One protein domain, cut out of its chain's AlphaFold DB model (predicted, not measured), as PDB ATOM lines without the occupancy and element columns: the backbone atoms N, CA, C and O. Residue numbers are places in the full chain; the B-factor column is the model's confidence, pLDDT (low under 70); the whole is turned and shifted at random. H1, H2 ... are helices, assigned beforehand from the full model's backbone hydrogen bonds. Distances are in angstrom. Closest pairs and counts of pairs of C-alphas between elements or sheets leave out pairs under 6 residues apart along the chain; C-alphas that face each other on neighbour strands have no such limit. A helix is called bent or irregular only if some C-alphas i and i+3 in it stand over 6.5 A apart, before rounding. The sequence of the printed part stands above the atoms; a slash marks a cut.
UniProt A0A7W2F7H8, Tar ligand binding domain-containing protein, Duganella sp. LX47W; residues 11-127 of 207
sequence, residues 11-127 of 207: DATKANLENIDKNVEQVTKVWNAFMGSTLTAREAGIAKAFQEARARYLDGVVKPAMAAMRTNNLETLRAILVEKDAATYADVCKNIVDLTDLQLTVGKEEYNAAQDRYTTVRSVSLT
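Overview. This is residues 11 to 127 of the 207 residues of the protein "Tar ligand binding domain-containing protein" of Duganella sp. LX47W (UniProt A0A7W2F7H8). Two long helices, H2 and H3, fold back on each other as a hairpin with both of its legs bent, and H1 runs loosely along H2. H3 is much longer than its partner, and its residues 104 to 127 stick out as a bare arm that makes much of the length. The printed part has 117 residues with three named helices, H1, H2 and H3 in that order, and no named strand; the class is all helix. The whole is extended, with a radius of gyration of the C-alphas of 21.1 A and spans of 76 by 28 by 20 A.

Along the chain. Find C-alpha 11 at (220.548, 248.584, 219.469); from there H1, residues 11 to 35, runs 36.1 A to C-alpha 35. Look next at C-alpha 41 at (232.722, 252.610, 175.255), where H2, residues 41 to 70, begins. By its hydrogen bonds H2 was assigned as one helix, but it is bent: C-alphas 60 and 63 are 7.0 A apart. Its arms are H2a, residues 41 to 60, 28.4 A long, and H2b, residues 63 to 70, 10.7 A long. H3, residues 74 to 127, was likewise assigned as one helix but is bent, with C-alphas 83 and 86 7.2 A apart. Its arms are H3a, residues 74 to 83, 14.1 A long, and H3b, residues 86 to 127, which runs 61.4 A to C-alpha 127 at (260.136, 225.697, 164.552).

Arrangement. Begin with H1, which is close to H2a but not clearly touching: their closest C-alphas, of Met 35 and Ala 47, are 7.7 A apart. H1 is also close to H2b but not clearly touching, with the C-alphas of Leu 17 and Met 66 closest at 6.6 A. H1 runs opposite ways to both arms, at shallow tilts of 23 and 20 degrees, and it is apart from H3a and H3b. H2a and H2b stand at a shallow tilt of 33 degrees, only just short of steep. H2b and H3a form a helical hairpin and touch, closest at the C-alphas of Ala 65 and Leu 77, 5.4 A. H3a and H3b stand at a steep tilt of 55 degrees. With residues 88 to 102 alone, H3b touches H2a, closest at the C-alphas of Phe 50 and Asn 95, 5.1 A; they run opposite ways at a shallow tilt of 26 degrees. In H1, H2a, H2b and H3a every O i to N i+4 pair is within hydrogen-bond range; in H3b 36 of 38 are.

Size, cuts and confidence. The C-alphas farthest apart, of Asn 73 and Thr 127, are 76.4 A apart. Without residues 104 to 127, which stand free, the body spans 45 by 24 by 17 A. The links from H1 to H2 and from H2 to H3 are tight, and the printed part has no cut. The mean pLDDT of the printed part is 90.7, and no printed residue is under 70.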
ATOM      1  N   ASP A  11     219.152 248.939 219.756       81.25
ATOM      2  CA  ASP A  11     220.548 248.584 219.469       81.25
ATOM      3  C   ASP A  11     220.715 247.924 218.097       81.25
ATOM      4  O   ASP A  11     221.626 248.264 217.341       81.25
ATOM      5  N   ALA A  12     219.808 247.016 217.732       82.50
ATOM      6  CA  ALA A  12     219.833 246.363 216.430       82.50
ATOM      7  C   ALA A  12     219.511 247.346 215.292       82.50
ATOM      8  O   ALA A  12     220.143 247.294 214.237       82.50
ATOM      9  N   THR A  13     218.587 248.287 215.507       82.81
ATOM     10  CA  THR A  13     218.298 249.359 214.540       82.81
ATOM     11  C   THR A  13     219.528 250.239 214.321       82.81
ATOM     12  O   THR A  13     219.895 250.508 213.177       82.81
ATOM     13  N   LYS A  14     220.220 250.629 215.399       86.00
ATOM     14  CA  LYS A  14     221.465 251.400 215.316       86.00
ATOM     15  C   LYS A  14     222.559 250.646 214.554       86.00
ATOM     16  O   LYS A  14     223.127 251.202 213.617       86.00
ATOM     17  N   ALA A  15     222.806 249.380 214.892       87.38
ATOM     18  CA  ALA A  15     223.795 248.552 214.201       87.38
ATOM     19  C   ALA A  15     223.472 248.392 212.704       87.38
ATOM     20  O   ALA A  15     224.361 248.462 211.857       87.38
ATOM     21  N   ASN A  16     222.193 248.229 212.356       86.19
ATOM     22  CA  ASN A  16     221.760 248.136 210.964       86.19
ATOM     23  C   ASN A  16     221.986 249.444 210.198       86.19
ATOM     24  O   ASN A  16     222.466 249.397 209.067       86.19
ATOM     25  N   LEU A  17     221.693 250.598 210.803       89.62
ATOM     26  CA  LEU A  17     221.972 251.905 210.199       89.62
ATOM     27  C   LEU A  17     223.472 252.097 209.938       89.62
ATOM     28  O   LEU A  17     223.846 252.470 208.829       89.62
ATOM     29  N   GLU A  18     224.325 251.766 210.909       91.06
ATOM     30  CA  GLU A  18     225.784 251.829 210.746       91.06
ATOM     31  C   GLU A  18     226.286 250.894 209.635       91.06
ATOM     32  O   GLU A  18     227.167 251.260 208.856       91.06
ATOM     33  N   ASN A  19     225.720 249.689 209.530       91.12
ATOM     34  CA  ASN A  19     226.059 248.748 208.463       91.12
ATOM     35  C   ASN A  19     225.626 249.260 207.083       91.12
ATOM     36  O   ASN A  19     226.359 249.083 206.111       91.12
ATOM     37  N   ILE A  20     224.459 249.905 206.982       91.12
ATOM     38  CA  ILE A  20     224.004 250.523 205.732       91.12
ATOM     39  C   ILE A  20     224.957 251.653 205.329       91.12
ATOM     40  O   ILE A  20     225.414 251.653 204.188       91.12
ATOM     41  N   ASP A  21     225.307 252.553 206.251       92.25
ATOM     42  CA  ASP A  21     226.242 253.657 205.989       92.25
ATOM     43  C   ASP A  21     227.602 253.126 205.495       92.25
ATOM     44  O   ASP A  21     228.070 253.506 204.417       92.25
ATOM     45  N   LYS A  22     228.178 252.135 206.192       94.62
ATOM     46  CA  LYS A  22     229.429 251.471 205.777       94.62
ATOM     47  C   LYS A  22     229.325 250.822 204.396       94.62
ATOM     48  O   LYS A  22     230.247 250.942 203.591       94.62
ATOM     49  N   ASN A  23     228.218 250.145 204.095       93.00
ATOM     50  CA  ASN A  23     228.015 249.519 202.787       93.00
ATOM     51  C   ASN A  23     227.914 250.565 201.670       93.00
ATOM     52  O   ASN A  23     228.487 250.379 200.594       93.00
ATOM     53  N   VAL A  24     227.218 251.681 201.907       94.19
ATOM     54  CA  VAL A  24     227.133 252.781 200.938       94.19
ATOM     55  C   VAL A  24     228.520 253.350 200.647       94.19
ATOM     56  O   VAL A  24     228.845 253.563 199.475       94.19
ATOM     57  N   GLU A  25     229.353 253.543 201.669       96.38
ATOM     58  CA  GLU A  25     230.738 254.002 201.521       96.38
ATOM     59  C   GLU A  25     231.602 252.996 200.754       96.38
ATOM     60  O   GLU A  25     232.253 253.365 199.773       96.38
ATOM     61  N   GLN A  26     231.577 251.720 201.146       96.81
ATOM     62  CA  GLN A  26     232.365 250.665 200.504       96.81
ATOM     63  C   GLN A  26     232.014 250.512 199.025       96.81
ATOM     64  O   GLN A  26     232.909 250.522 198.180       96.81
ATOM     65  N   VAL A  27     230.721 250.438 198.694       93.94
ATOM     66  CA  VAL A  27     230.278 250.339 197.299       93.94
ATOM     67  C   VAL A  27     230.684 251.588 196.519       93.94
ATOM     68  O   VAL A  27     231.149 251.465 195.392       93.94
ATOM     69  N   THR A  28     230.577 252.783 197.106       96.00
ATOM     70  CA  THR A  28     231.009 254.026 196.440       96.00
ATOM     71  C   THR A  28     232.514 254.022 196.170       96.00
ATOM     72  O   THR A  28     232.946 254.387 195.080       96.00
ATOM     73  N   LYS A  29     233.322 253.554 197.126       97.44
ATOM     74  CA  LYS A  29     234.775 253.437 196.966       97.44
ATOM     75  C   LYS A  29     235.146 252.472 195.838       97.44
ATOM     76  O   LYS A  29     235.946 252.832 194.977       97.44
ATOM     77  N   VAL A  30     234.564 251.271 195.836       95.94
ATOM     78  CA  VAL A  30     234.809 250.258 194.794       95.94
ATOM     79  C   VAL A  30     234.346 250.769 193.432       95.94
ATOM     80  O   VAL A  30     235.075 250.646 192.452       95.94
ATOM     81  N   TRP A  31     233.180 251.412 193.378       96.06
ATOM     82  CA  TRP A  31     232.641 251.981 192.148       96.06
ATOM     83  C   TRP A  31     233.542 253.073 191.562       96.06
ATOM     84  O   TRP A  31     233.830 253.059 190.370       96.06
ATOM     85  N   ASN A  32     234.050 253.984 192.394       96.38
ATOM     86  CA  ASN A  32     234.961 255.036 191.944       96.38
ATOM     87  C   ASN A  32     236.287 254.466 191.424       96.38
ATOM     88  O   ASN A  32     236.813 254.960 190.430       96.38
ATOM     89  N   ALA A  33     236.811 253.418 192.065       96.38
ATOM     90  CA  ALA A  33     238.002 252.726 191.580       96.38
ATOM     91  C   ALA A  33     237.749 252.059 190.216       96.38
ATOM     92  O   ALA A  33     238.570 252.190 189.312       96.38
ATOM     93  N   PHE A  34     236.594 251.411 190.046       93.69
ATOM     94  CA  PHE A  34     236.177 250.825 188.771       93.69
ATOM     95  C   PHE A  34     236.029 251.885 187.666       93.69
ATOM     96  O   PHE A  34     236.597 251.727 186.587       93.69
ATOM     97  N   MET A  35     235.354 253.004 187.944       94.31
ATOM     98  CA  MET A  35     235.190 254.115 186.994       94.31
ATOM     99  C   MET A  35     236.502 254.836 186.654       94.31
ATOM    100  O   MET A  35     236.586 255.487 185.617       94.31
ATOM    101  N   GLY A  36     237.517 254.734 187.516       94.31
ATOM    102  CA  GLY A  36     238.867 255.239 187.262       94.31
ATOM    103  C   GLY A  36     239.750 254.297 186.437       94.31
ATOM    104  O   GLY A  36     240.887 254.657 186.133       94.31
ATOM    105  N   SER A  37     239.269 253.098 186.101       91.50
ATOM    106  CA  SER A  37     239.988 252.152 185.244       91.50
ATOM    107  C   SER A  37     239.781 252.453 183.753       91.50
ATOM    108  O   SER A  37     239.012 253.337 183.371       91.50
ATOM    109  N   THR A  38     240.481 251.719 182.887       89.06
ATOM    110  CA  THR A  38     240.261 251.803 181.440       89.06
ATOM    111  C   THR A  38     238.983 251.053 181.074       89.06
ATOM    112  O   THR A  38     238.964 249.828 181.094       89.06
ATOM    113  N   LEU A  39     237.939 251.798 180.713       89.06
ATOM    114  CA  LEU A  39     236.657 251.255 180.265       89.06
ATOM    115  C   LEU A  39     236.523 251.364 178.746       89.06
ATOM    116  O   LEU A  39     236.830 252.400 178.149       89.06
ATOM    117  N   THR A  40     235.991 250.323 178.116       88.69
ATOM    118  CA  THR A  40     235.502 250.407 176.736       88.69
ATOM    119  C   THR A  40     234.265 251.310 176.653       88.69
ATOM    120  O   THR A  40     233.569 251.544 177.642       88.69
ATOM    121  N   ALA A  41     233.923 251.789 175.452       88.75
ATOM    122  CA  ALA A  41     232.722 252.610 175.255       88.75
ATOM    123  C   ALA A  41     231.430 251.886 175.690       88.75
ATOM    124  O   ALA A  41     230.515 252.508 176.231       88.75
ATOM    125  N   ARG A  42     231.370 250.562 175.485       87.81
ATOM    126  CA  ARG A  42     230.236 249.727 175.898       87.81
ATOM    127  C   ARG A  42     230.158 249.601 177.419       87.81
ATOM    128  O   ARG A  42     229.083 249.811 177.978       87.81
ATOM    129  N   GLU A  43     231.276 249.306 178.081       89.81
ATOM    130  CA  GLU A  43     231.340 249.227 179.547       89.81
ATOM    131  C   GLU A  43     230.994 250.565 180.193       89.81
ATOM    132  O   GLU A  43     230.179 250.599 181.109       89.81
ATOM    133  N   ALA A  44     231.538 251.671 179.678       92.56
ATOM    134  CA  ALA A  44     231.253 253.012 180.180       92.56
ATOM    135  C   ALA A  44     229.755 253.357 180.103       92.56
ATOM    136  O   ALA A  44     229.220 253.992 181.012       92.56
ATOM    137  N   GLY A  45     229.062 252.908 179.050       93.06
ATOM    138  CA  GLY A  45     227.616 253.082 178.906       93.06
ATOM    139  C   GLY A  45     226.817 252.366 179.999       93.06
ATOM    140  O   GLY A  45     226.006 252.997 180.680       93.06
ATOM    141  N   ILE A  46     227.075 251.070 180.208       93.25
ATOM    142  CA  ILE A  46     226.391 250.269 181.243       93.25
ATOM    143  C   ILE A  46     226.763 250.771 182.642       93.25
ATOM    144  O   ILE A  46     225.904 250.895 183.515       93.25
ATOM    145  N   ALA A  47     228.030 251.129 182.845       94.69
ATOM    146  CA  ALA A  47     228.509 251.677 184.101       94.69
ATOM    147  C   ALA A  47     227.791 252.986 184.452       94.69
ATOM    148  O   ALA A  47     227.279 253.143 185.561       94.69
ATOM    149  N   LYS A  48     227.655 253.905 183.492       95.00
ATOM    150  CA  LYS A  48     226.900 255.142 183.698       95.00
ATOM    151  C   LYS A  48     225.436 254.864 184.059       95.00
ATOM    152  O   LYS A  48     224.927 255.467 185.003       95.00
ATOM    153  N   ALA A  49     224.785 253.918 183.378       93.38
ATOM    154  CA  ALA A  49     223.409 253.528 183.689       93.38
ATOM    155  C   ALA A  49     223.270 252.960 185.115       93.38
ATOM    156  O   ALA A  49     222.363 253.359 185.850       93.38
ATOM    157  N   PHE A  50     224.207 252.106 185.549       94.81
ATOM    158  CA  PHE A  50     224.268 251.632 186.935       94.81
ATOM    159  C   PHE A  50     224.448 252.786 187.925       94.81
ATOM    160  O   PHE A  50     223.748 252.844 188.935       94.81
ATOM    161  N   GLN A  51     225.365 253.716 187.649       95.31
ATOM    162  CA  GLN A  51     225.643 254.851 188.526       95.31
ATOM    163  C   GLN A  51     224.402 255.729 188.727       95.31
ATOM    164  O   GLN A  51     224.090 256.106 189.858       95.31
ATOM    165  N   GLU A  52     223.671 256.014 187.652       95.12
ATOM    166  CA  GLU A  52     222.425 256.781 187.700       95.12
ATOM    167  C   GLU A  52     221.316 256.025 188.445       95.12
ATOM    168  O   GLU A  52     220.645 256.606 189.301       95.12
ATOM    169  N   ALA A  53     221.142 254.726 188.178       93.75
ATOM    170  CA  ALA A  53     220.173 253.888 188.883       93.75
ATOM    171  C   ALA A  53     220.483 253.808 190.387       93.75
ATOM    172  O   ALA A  53     219.595 253.984 191.223       93.75
ATOM    173  N   ARG A  54     221.758 253.619 190.746       94.38
ATOM    174  CA  ARG A  54     222.214 253.587 192.138       94.38
ATOM    175  C   ARG A  54     221.982 254.922 192.833       94.38
ATOM    176  O   ARG A  54     221.539 254.919 193.977       94.38
ATOM    177  N   ALA A  55     222.259 256.047 192.173       94.69
ATOM    178  CA  ALA A  55     221.996 257.369 192.737       94.69
ATOM    179  C   ALA A  55     220.502 257.548 193.052       94.69
ATOM    180  O   ALA A  55     220.153 257.877 194.186       94.69
ATOM    181  N   ARG A  56     219.616 257.206 192.102       93.19
ATOM    182  CA  ARG A  56     218.158 257.224 192.322       93.19
ATOM    183  C   ARG A  56     217.734 256.330 193.486       93.19
ATOM    184  O   ARG A  56     216.913 256.745 194.297       93.19
ATOM    185  N   TYR A  57     218.304 255.131 193.600       92.44
ATOM    186  CA  TYR A  57     218.005 254.209 194.697       92.44
ATOM    187  C   TYR A  57     218.462 254.750 196.060       92.44
ATOM    188  O   TYR A  57     217.716 254.701 197.041       92.44
ATOM    189  N   LEU A  58     219.666 255.320 196.133       93.75
ATOM    190  CA  LEU A  58     220.181 255.896 197.372       93.75
ATOM    191  C   LEU A  58     219.359 257.100 197.832       93.75
ATOM    192  O   LEU A  58     219.006 257.186 199.010       93.75
ATOM    193  N   ASP A  59     219.049 258.010 196.914       93.31
ATOM    194  CA  ASP A  59     218.345 259.253 197.227       93.31
ATOM    195  C   ASP A  59     216.843 259.035 197.437       93.31
ATOM    196  O   ASP A  59     216.243 259.658 198.312       93.31
ATOM    197  N   GLY A  60     216.237 258.127 196.669       89.56
ATOM    198  CA  GLY A  60     214.800 257.867 196.692       89.56
ATOM    199  C   GLY A  60     214.345 256.845 197.733       89.56
ATOM    200  O   GLY A  60     213.192 256.914 198.163       89.56
ATOM    201  N   VAL A  61     215.219 255.916 198.141       91.12
ATOM    202  CA  VAL A  61     214.858 254.785 199.016       91.12
ATOM    203  C   VAL A  61     215.735 254.740 200.262       91.12
ATOM    204  O   VAL A  61     215.223 254.868 201.372       91.12
ATOM    205  N   VAL A  62     217.056 254.604 200.106       91.75
ATOM    206  CA  VAL A  62     217.952 254.295 201.236       91.75
ATOM    207  C   VAL A  62     218.028 255.442 202.245       91.75
ATOM    208  O   VAL A  62     217.779 255.224 203.431       91.75
ATOM    209  N   LYS A  63     218.322 256.671 201.800       92.81
ATOM    210  CA  LYS A  63     218.424 257.833 202.701       92.81
ATOM    211  C   LYS A  63     217.089 258.143 203.403       92.81
ATOM    212  O   LYS A  63     217.110 258.288 204.630       92.81
ATOM    213  N   PRO A  64     215.930 258.190 202.707       92.81
ATOM    214  CA  PRO A  64     214.635 258.375 203.365       92.81
ATOM    215  C   PRO A  64     214.285 257.246 204.342       92.81
ATOM    216  O   PRO A  64     213.821 257.522 205.448       92.81
ATOM    217  N   ALA A  65     214.562 255.985 203.988       90.31
ATOM    218  CA  ALA A  65     214.317 254.842 204.868       90.31
ATOM    219  C   ALA A  65     215.168 254.914 206.146       90.31
ATOM    220  O   ALA A  65     214.665 254.682 207.243       90.31
ATOM    221  N   MET A  66     216.443 255.297 206.032       90.75
ATOM    222  CA  MET A  66     217.316 255.547 207.184       90.75
ATOM    223  C   MET A  66     216.821 256.683 208.072       90.75
ATOM    224  O   MET A  66     216.864 256.560 209.295       90.75
ATOM    225  N   ALA A  67     216.332 257.780 207.489       92.19
ATOM    226  CA  ALA A  67     215.741 258.871 208.259       92.19
ATOM    227  C   ALA A  67     214.487 258.410 209.026       92.19
ATOM    228  O   ALA A  67     214.369 258.693 210.216       92.19
ATOM    229  N   ALA A  68     213.607 257.638 208.380       90.44
ATOM    230  CA  ALA A  68     212.413 257.072 209.009       90.44
ATOM    231  C   ALA A  68     212.753 256.074 210.133       90.44
ATOM    232  O   ALA A  68     212.125 256.101 211.189       90.44
ATOM    233  N   MET A  69     213.784 255.239 209.955       88.38
ATOM    234  CA  MET A  69     214.274 254.334 211.004       88.38
ATOM    235  C   MET A  69     214.832 255.091 212.218       88.38
ATOM    236  O   MET A  69     214.588 254.685 213.350       88.38
ATOM    237  N   ARG A  70     215.532 256.215 212.012       88.25
ATOM    238  CA  ARG A  70     216.074 257.042 213.110       88.25
ATOM    239  C   ARG A  70     214.988 257.715 213.950       88.25
ATOM    240  O   ARG A  70     215.194 257.924 215.139       88.25
ATOM    241  N   THR A  71     213.851 258.054 213.346       89.75
ATOM    242  CA  THR A  71     212.708 258.683 214.030       89.75
ATOM    243  C   THR A  71     211.626 257.683 214.444       89.75
ATOM    244  O   THR A  71     210.575 258.093 214.928       89.75
ATOM    245  N   ASN A  72     211.872 256.378 214.264       85.62
ATOM    246  CA  ASN A  72     210.911 255.298 214.500       85.62
ATOM    247  C   ASN A  72     209.572 255.476 213.745       85.62
ATOM    248  O   ASN A  72     208.513 255.033 214.195       85.62
ATOM    249  N   ASN A  73     209.602 256.129 212.580       88.94
ATOM    250  CA  ASN A  73     208.425 256.366 211.748       88.94
ATOM    251  C   ASN A  73     208.173 255.167 210.816       88.94
ATOM    252  O   ASN A  73     208.537 255.162 209.635       88.94
ATOM    253  N   LEU A  74     207.559 254.121 211.374       84.12
ATOM    254  CA  LEU A  74     207.315 252.850 210.680       84.12
ATOM    255  C   LEU A  74     206.331 252.962 209.508       84.12
ATOM    256  O   LEU A  74     206.422 252.183 208.559       84.12
ATOM    257  N   GLU A  75     205.400 253.912 209.559       87.31
ATOM    258  CA  GLU A  75     204.439 254.155 208.481       87.31
ATOM    259  C   GLU A  75     205.154 254.670 207.227       87.31
ATOM    260  O   GLU A  75     205.044 254.074 206.154       87.31
ATOM    261  N   THR A  76     205.988 255.702 207.394       88.06
ATOM    262  CA  THR A  76     206.790 256.271 206.302       88.06
ATOM    263  C   THR A  76     207.762 255.238 205.741       88.06
ATOM    264  O   THR A  76     207.916 255.119 204.526       88.06
ATOM    265  N   LEU A  77     208.393 254.447 206.615       86.69
ATOM    266  CA  LEU A  77     209.305 253.388 206.196       86.69
ATOM    267  C   LEU A  77     208.604 252.339 205.319       86.69
ATOM    268  O   LEU A  77     209.145 251.955 204.283       86.69
ATOM    269  N   ARG A  78     207.399 251.896 205.697       85.31
ATOM    270  CA  ARG A  78     206.619 250.936 204.897       85.31
ATOM    271  C   ARG A  78     206.212 251.514 203.547       85.31
ATOM    272  O   ARG A  78     206.369 250.818 202.550       85.31
ATOM    273  N   ALA A  79     205.750 252.763 203.506       87.69
ATOM    274  CA  ALA A  79     205.390 253.422 202.251       87.69
ATOM    275  C   ALA A  79     206.584 253.470 201.281       87.69
ATOM    276  O   ALA A  79     206.470 253.046 200.134       87.69
ATOM    277  N   ILE A  80     207.771 253.864 201.763       88.00
ATOM    278  CA  ILE A  80     209.005 253.873 200.957       88.00
ATOM    279  C   ILE A  80     209.332 252.472 200.419       88.00
ATOM    280  O   ILE A  80     209.647 252.323 199.236       88.00
ATOM    281  N   LEU A  81     209.262 251.448 201.275       82.69
ATOM    282  CA  LEU A  81     209.624 250.081 200.899       82.69
ATOM    283  C   LEU A  81     208.639 249.450 199.908       82.69
ATOM    284  O   LEU A  81     209.054 248.707 199.025       82.69
ATOM    285  N   VAL A  82     207.345 249.738 200.026       82.69
ATOM    286  CA  VAL A  82     206.323 249.170 199.136       82.69
ATOM    287  C   VAL A  82     206.274 249.908 197.798       82.69
ATOM    288  O   VAL A  82     206.184 249.271 196.753       82.69
ATOM    289  N   GLU A  83     206.355 251.238 197.810       80.31
ATOM    290  CA  GLU A  83     206.124 252.046 196.608       80.31
ATOM    291  C   GLU A  83     207.382 252.241 195.758       80.31
ATOM    292  O   GLU A  83     207.291 252.331 194.534       80.31
ATOM    293  N   LYS A  84     208.564 252.336 196.385       76.81
ATOM    294  CA  LYS A  84     209.789 252.788 195.701       76.81
ATOM    295  C   LYS A  84     210.890 251.738 195.613       76.81
ATOM    296  O   LYS A  84     211.663 251.784 194.653       76.81
ATOM    297  N   ASP A  85     210.968 250.806 196.569       77.69
ATOM    298  CA  ASP A  85     212.044 249.800 196.637       77.69
ATOM    299  C   ASP A  85     212.028 248.904 195.395       77.69
ATOM    300  O   ASP A  85     212.995 248.883 194.641       77.69
ATOM    301  N   ALA A  86     210.900 248.244 195.110       74.94
ATOM    302  CA  ALA A  86     210.805 247.264 194.024       74.94
ATOM    303  C   ALA A  86     211.116 247.859 192.638       74.94
ATOM    304  O   ALA A  86     211.861 247.260 191.863       74.94
ATOM    305  N   ALA A  87     210.588 249.051 192.339       75.62
ATOM    306  CA  ALA A  87     210.788 249.702 191.045       75.62
ATOM    307  C   ALA A  87     212.234 250.186 190.859       75.62
ATOM    308  O   ALA A  87     212.830 249.984 189.805       75.62
ATOM    309  N   THR A  88     212.819 250.798 191.890       79.69
ATOM    310  CA  THR A  88     214.147 251.420 191.775       79.69
ATOM    311  C   THR A  88     215.272 250.393 191.928       79.69
ATOM    312  O   THR A  88     216.335 250.540 191.328       79.69
ATOM    313  N   TYR A  89     215.048 249.332 192.707       82.50
ATOM    314  CA  TYR A  89     216.025 248.264 192.909       82.50
ATOM    315  C   TYR A  89     216.186 247.375 191.668       82.50
ATOM    316  O   TYR A  89     217.301 246.947 191.367       82.50
ATOM    317  N   ALA A  90     215.108 247.148 190.908       86.69
ATOM    318  CA  ALA A  90     215.151 246.357 189.678       86.69
ATOM    319  C   ALA A  90     216.152 246.922 188.654       86.69
ATOM    320  O   ALA A  90     216.951 246.166 188.101       86.69
ATOM    321  N   ASP A  91     216.181 248.247 188.467       87.00
ATOM    322  CA  ASP A  91     217.148 248.920 187.588       87.00
ATOM    323  C   ASP A  91     218.595 248.718 188.057       87.00
ATOM    324  O   ASP A  91     219.495 248.483 187.249       87.00
ATOM    325  N   VAL A  92     218.841 248.809 189.367       89.50
ATOM    326  CA  VAL A  92     220.181 248.610 189.942       89.50
ATOM    327  C   VAL A  92     220.649 247.175 189.701       89.50
ATOM    328  O   VAL A  92     221.768 246.969 189.229       89.50
ATOM    329  N   CYS A  93     219.785 246.192 189.971       89.81
ATOM    330  CA  CYS A  93     220.059 244.777 189.728       89.81
ATOM    331  C   CYS A  93     220.304 244.482 188.250       89.81
ATOM    332  O   CYS A  93     221.276 243.811 187.916       89.81
ATOM    333  N   LYS A  94     219.460 245.007 187.361       92.00
ATOM    334  CA  LYS A  94     219.625 244.812 185.924       92.00
ATOM    335  C   LYS A  94     220.988 245.315 185.454       92.00
ATOM    336  O   LYS A  94     221.725 244.570 184.823       92.00
ATOM    337  N   ASN A  95     221.344 246.554 185.793       90.31
ATOM    338  CA  ASN A  95     222.578 247.151 185.283       90.31
ATOM    339  C   ASN A  95     223.842 246.475 185.838       90.31
ATOM    340  O   ASN A  95     224.828 246.362 185.114       90.31
ATOM    341  N   ILE A  96     223.837 246.009 187.095       90.75
ATOM    342  CA  ILE A  96     225.005 245.300 187.645       90.75
ATOM    343  C   ILE A  96     225.154 243.890 187.060       90.75
ATOM    344  O   ILE A  96     226.279 243.439 186.852       90.75
ATOM    345  N   VAL A  97     224.041 243.214 186.748       93.81
ATOM    346  CA  VAL A  97     224.055 241.926 186.038       93.81
ATOM    347  C   VAL A  97     224.566 242.118 184.615       93.81
ATOM    348  O   VAL A  97     225.533 241.465 184.241       93.81
ATOM    349  N   ASP A  98     224.017 243.086 183.874       91.94
ATOM    350  CA  ASP A  98     224.451 243.399 182.506       91.94
ATOM    351  C   ASP A  98     225.959 243.739 182.460       91.94
ATOM    352  O   ASP A  98     226.672 243.343 181.536       91.94
ATOM    353  N   LEU A  99     226.473 244.443 183.479       91.75
ATOM    354  CA  LEU A  99     227.900 244.745 183.600       91.75
ATOM    355  C   LEU A  99     228.738 243.495 183.905       91.75
ATOM    356  O   LEU A  99     229.815 243.326 183.335       91.75
ATOM    357  N   THR A 100     228.248 242.618 184.781       91.50
ATOM    358  CA  THR A 100     228.925 241.362 185.138       91.50
ATOM    359  C   THR A 100     229.005 240.425 183.934       91.50
ATOM    360  O   THR A 100     230.071 239.886 183.641       91.50
ATOM    361  N   ASP A 101     227.913 240.284 183.183       92.94
ATOM    362  CA  ASP A 101     227.860 239.461 181.972       92.94
ATOM    363  C   ASP A 101     228.820 239.976 180.893       92.94
ATOM    364  O   ASP A 101     229.501 239.193 180.219       92.94
ATOM    365  N   LEU A 102     228.926 241.302 180.751       90.88
ATOM    366  CA  LEU A 102     229.896 241.908 179.845       90.88
ATOM    367  C   LEU A 102     231.334 241.594 180.272       90.88
ATOM    368  O   LEU A 102     232.123 241.162 179.436       90.88
ATOM    369  N   GLN A 103     231.662 241.742 181.557       88.31
ATOM    370  CA  GLN A 103     232.998 241.425 182.073       88.31
ATOM    371  C   GLN A 103     233.356 239.945 181.893       88.31
ATOM    372  O   GLN A 103     234.490 239.628 181.539       88.31
ATOM    373  N   LEU A 104     232.397 239.032 182.077       91.00
ATOM    374  CA  LEU A 104     232.598 237.606 181.807       91.00
ATOM    375  C   LEU A 104     232.862 237.336 180.321       91.00
ATOM    376  O   LEU A 104     233.726 236.526 179.982       91.00
ATOM    377  N   THR A 105     232.138 238.026 179.438       90.25
ATOM    378  CA  THR A 105     232.313 237.904 177.986       90.25
ATOM    379  C   THR A 105     233.694 238.402 177.558       90.25
ATOM    380  O   THR A 105     234.447 237.647 176.948       90.25
ATOM    381  N   VAL A 106     234.060 239.625 177.952       87.56
ATOM    382  CA  VAL A 106     235.367 240.227 177.642       87.56
ATOM    383  C   VAL A 106     236.503 239.400 178.247       87.56
ATOM    384  O   VAL A 106     237.479 239.095 177.568       87.56
ATOM    385  N   GLY A 107     236.361 238.947 179.495       86.12
ATOM    386  CA  GLY A 107     237.359 238.093 180.140       86.12
ATOM    387  C   GLY A 107     237.591 236.774 179.394       86.12
ATOM    388  O   GLY A 107     238.727 236.314 179.283       86.12
ATOM    389  N   LYS A 108     236.533 236.177 178.832       90.56
ATOM    390  CA  LYS A 108     236.643 234.974 177.996       90.56
ATOM    391  C   LYS A 108     237.346 235.258 176.666       90.56
ATOM    392  O   LYS A 108     238.140 234.433 176.219       90.56
ATOM    393  N   GLU A 109     237.060 236.393 176.035       88.75
ATOM    394  CA  GLU A 109     237.719 236.814 174.794       88.75
ATOM    395  C   GLU A 109     239.224 237.029 175.005       88.75
ATOM    396  O   GLU A 109     240.030 236.455 174.272       88.75
ATOM    397  N   GLU A 110     239.608 237.749 176.061       87.62
ATOM    398  CA  GLU A 110     241.012 237.972 176.431       87.62
ATOM    399  C   GLU A 110     241.740 236.663 176.763       87.62
ATOM    400  O   GLU A 110     242.880 236.448 176.340       87.62
ATOM    401  N   TYR A 111     241.075 235.740 177.466       90.88
ATOM    402  CA  TYR A 111     241.624 234.411 177.733       90.88
ATOM    403  C   TYR A 111     241.911 233.638 176.439       90.88
ATOM    404  O   TYR A 111     243.004 233.091 176.266       90.88
ATOM    405  N   ASN A 112     240.953 233.615 175.508       93.56
ATOM    406  CA  ASN A 112     241.120 232.935 174.226       93.56
ATOM    407  C   ASN A 112     242.248 233.571 173.400       93.56
ATOM    408  O   ASN A 112     243.110 232.860 172.889       93.56
ATOM    409  N   ALA A 113     242.308 234.905 173.342       92.06
ATOM    410  CA  ALA A 113     243.372 235.626 172.652       92.06
ATOM    411  C   ALA A 113     244.761 235.323 173.248       92.06
ATOM    412  O   ALA A 113     245.737 235.129 172.515       92.06
ATOM    413  N   ALA A 114     244.865 235.228 174.576       92.38
ATOM    414  CA  ALA A 114     246.097 234.830 175.249       92.38
ATOM    415  C   ALA A 114     246.498 233.384 174.911       92.38
ATOM    416  O   ALA A 114     247.680 233.116 174.673       92.38
ATOM    417  N   GLN A 115     245.533 232.465 174.835       96.06
ATOM    418  CA  GLN A 115     245.767 231.073 174.453       96.06
ATOM    419  C   GLN A 115     246.249 230.952 172.997       96.06
ATOM    420  O   GLN A 115     247.217 230.235 172.723       96.06
ATOM    421  N   ASP A 116     245.650 231.697 172.071       94.88
ATOM    422  CA  ASP A 116     246.068 231.743 170.664       94.88
ATOM    423  C   ASP A 116     247.475 232.332 170.511       94.88
ATOM    424  O   ASP A 116     248.328 231.808 169.784       94.88
ATOM    425  N   ARG A 117     247.782 233.387 171.270       95.25
ATOM    426  CA  ARG A 117     249.127 233.964 171.300       95.25
ATOM    427  C   ARG A 117     250.147 232.979 171.863       95.25
ATOM    428  O   ARG A 117     251.236 232.850 171.305       95.25
ATOM    429  N   TYR A 118     249.804 232.268 172.933       95.44
ATOM    430  CA  TYR A 118     250.667 231.249 173.525       95.44
ATOM    431  C   TYR A 118     250.970 230.121 172.534       95.44
ATOM    432  O   TYR A 118     252.134 229.760 172.351       95.44
ATOM    433  N   THR A 119     249.949 229.586 171.859       96.19
ATOM    434  CA  THR A 119     250.135 228.515 170.867       96.19
ATOM    435  C   THR A 119     250.991 228.976 169.690       96.19
ATOM    436  O   THR A 119     251.897 228.248 169.283       96.19
ATOM    437  N   THR A 120     250.786 230.205 169.213       96.56
ATOM    438  CA  THR A 120     251.582 230.818 168.140       96.56
ATOM    439  C   THR A 120     253.042 231.008 168.545       96.56
ATOM    440  O   THR A 120     253.952 230.596 167.830       96.56
ATOM    441  N   VAL A 121     253.306 231.598 169.713       97.50
ATOM    442  CA  VAL A 121     254.684 231.808 170.185       97.50
ATOM    443  C   VAL A 121     255.382 230.467 170.397       97.50
ATOM    444  O   VAL A 121     256.542 230.305 170.014       97.50
ATOM    445  N   ARG A 122     254.674 229.478 170.954       97.81
ATOM    446  CA  ARG A 122     255.201 228.127 171.156       97.81
ATOM    447  C   ARG A 122     255.554 227.451 169.832       97.81
ATOM    448  O   ARG A 122     256.644 226.891 169.736       97.81
ATOM    449  N   SER A 123     254.672 227.495 168.834       96.69
ATOM    450  CA  SER A 123     254.930 226.875 167.529       96.69
ATOM    451  C   SER A 123     256.120 227.530 166.833       96.69
ATOM    452  O   SER A 123     257.048 226.827 166.444       96.69
ATOM    453  N   VAL A 124     256.169 228.865 166.795       98.19
ATOM    454  CA  VAL A 124     257.295 229.623 166.227       98.19
ATOM    455  C   VAL A 124     258.607 229.284 166.931       98.19
ATOM    456  O   VAL A 124     259.615 229.043 166.269       98.19
ATOM    457  N   SER A 125     258.599 229.208 168.264       97.31
ATOM    458  CA  SER A 125     259.792 228.877 169.054       97.31
ATOM    459  C   SER A 125     260.303 227.469 168.744       97.31
ATOM    460  O   SER A 125     261.495 227.285 168.507       97.31
ATOM    461  N   LEU A 126     259.404 226.481 168.684       98.06
ATOM    462  CA  LEU A 126     259.758 225.103 168.336       98.06
ATOM    463  C   LEU A 126     260.294 225.001 166.904       98.06
ATOM    464  O   LEU A 126     261.315 224.353 166.678       98.06
ATOM    465  N   THR A 127     259.658 225.669 165.940       97.88
ATOM    466  CA  THR A 127     260.136 225.697 164.552       97.88
ATOM    467  C   THR A 127     261.513 226.350 164.452       97.88
ATOM    468  O   THR A 127     262.395 225.801 163.796       97.88
TER     469      THR A 127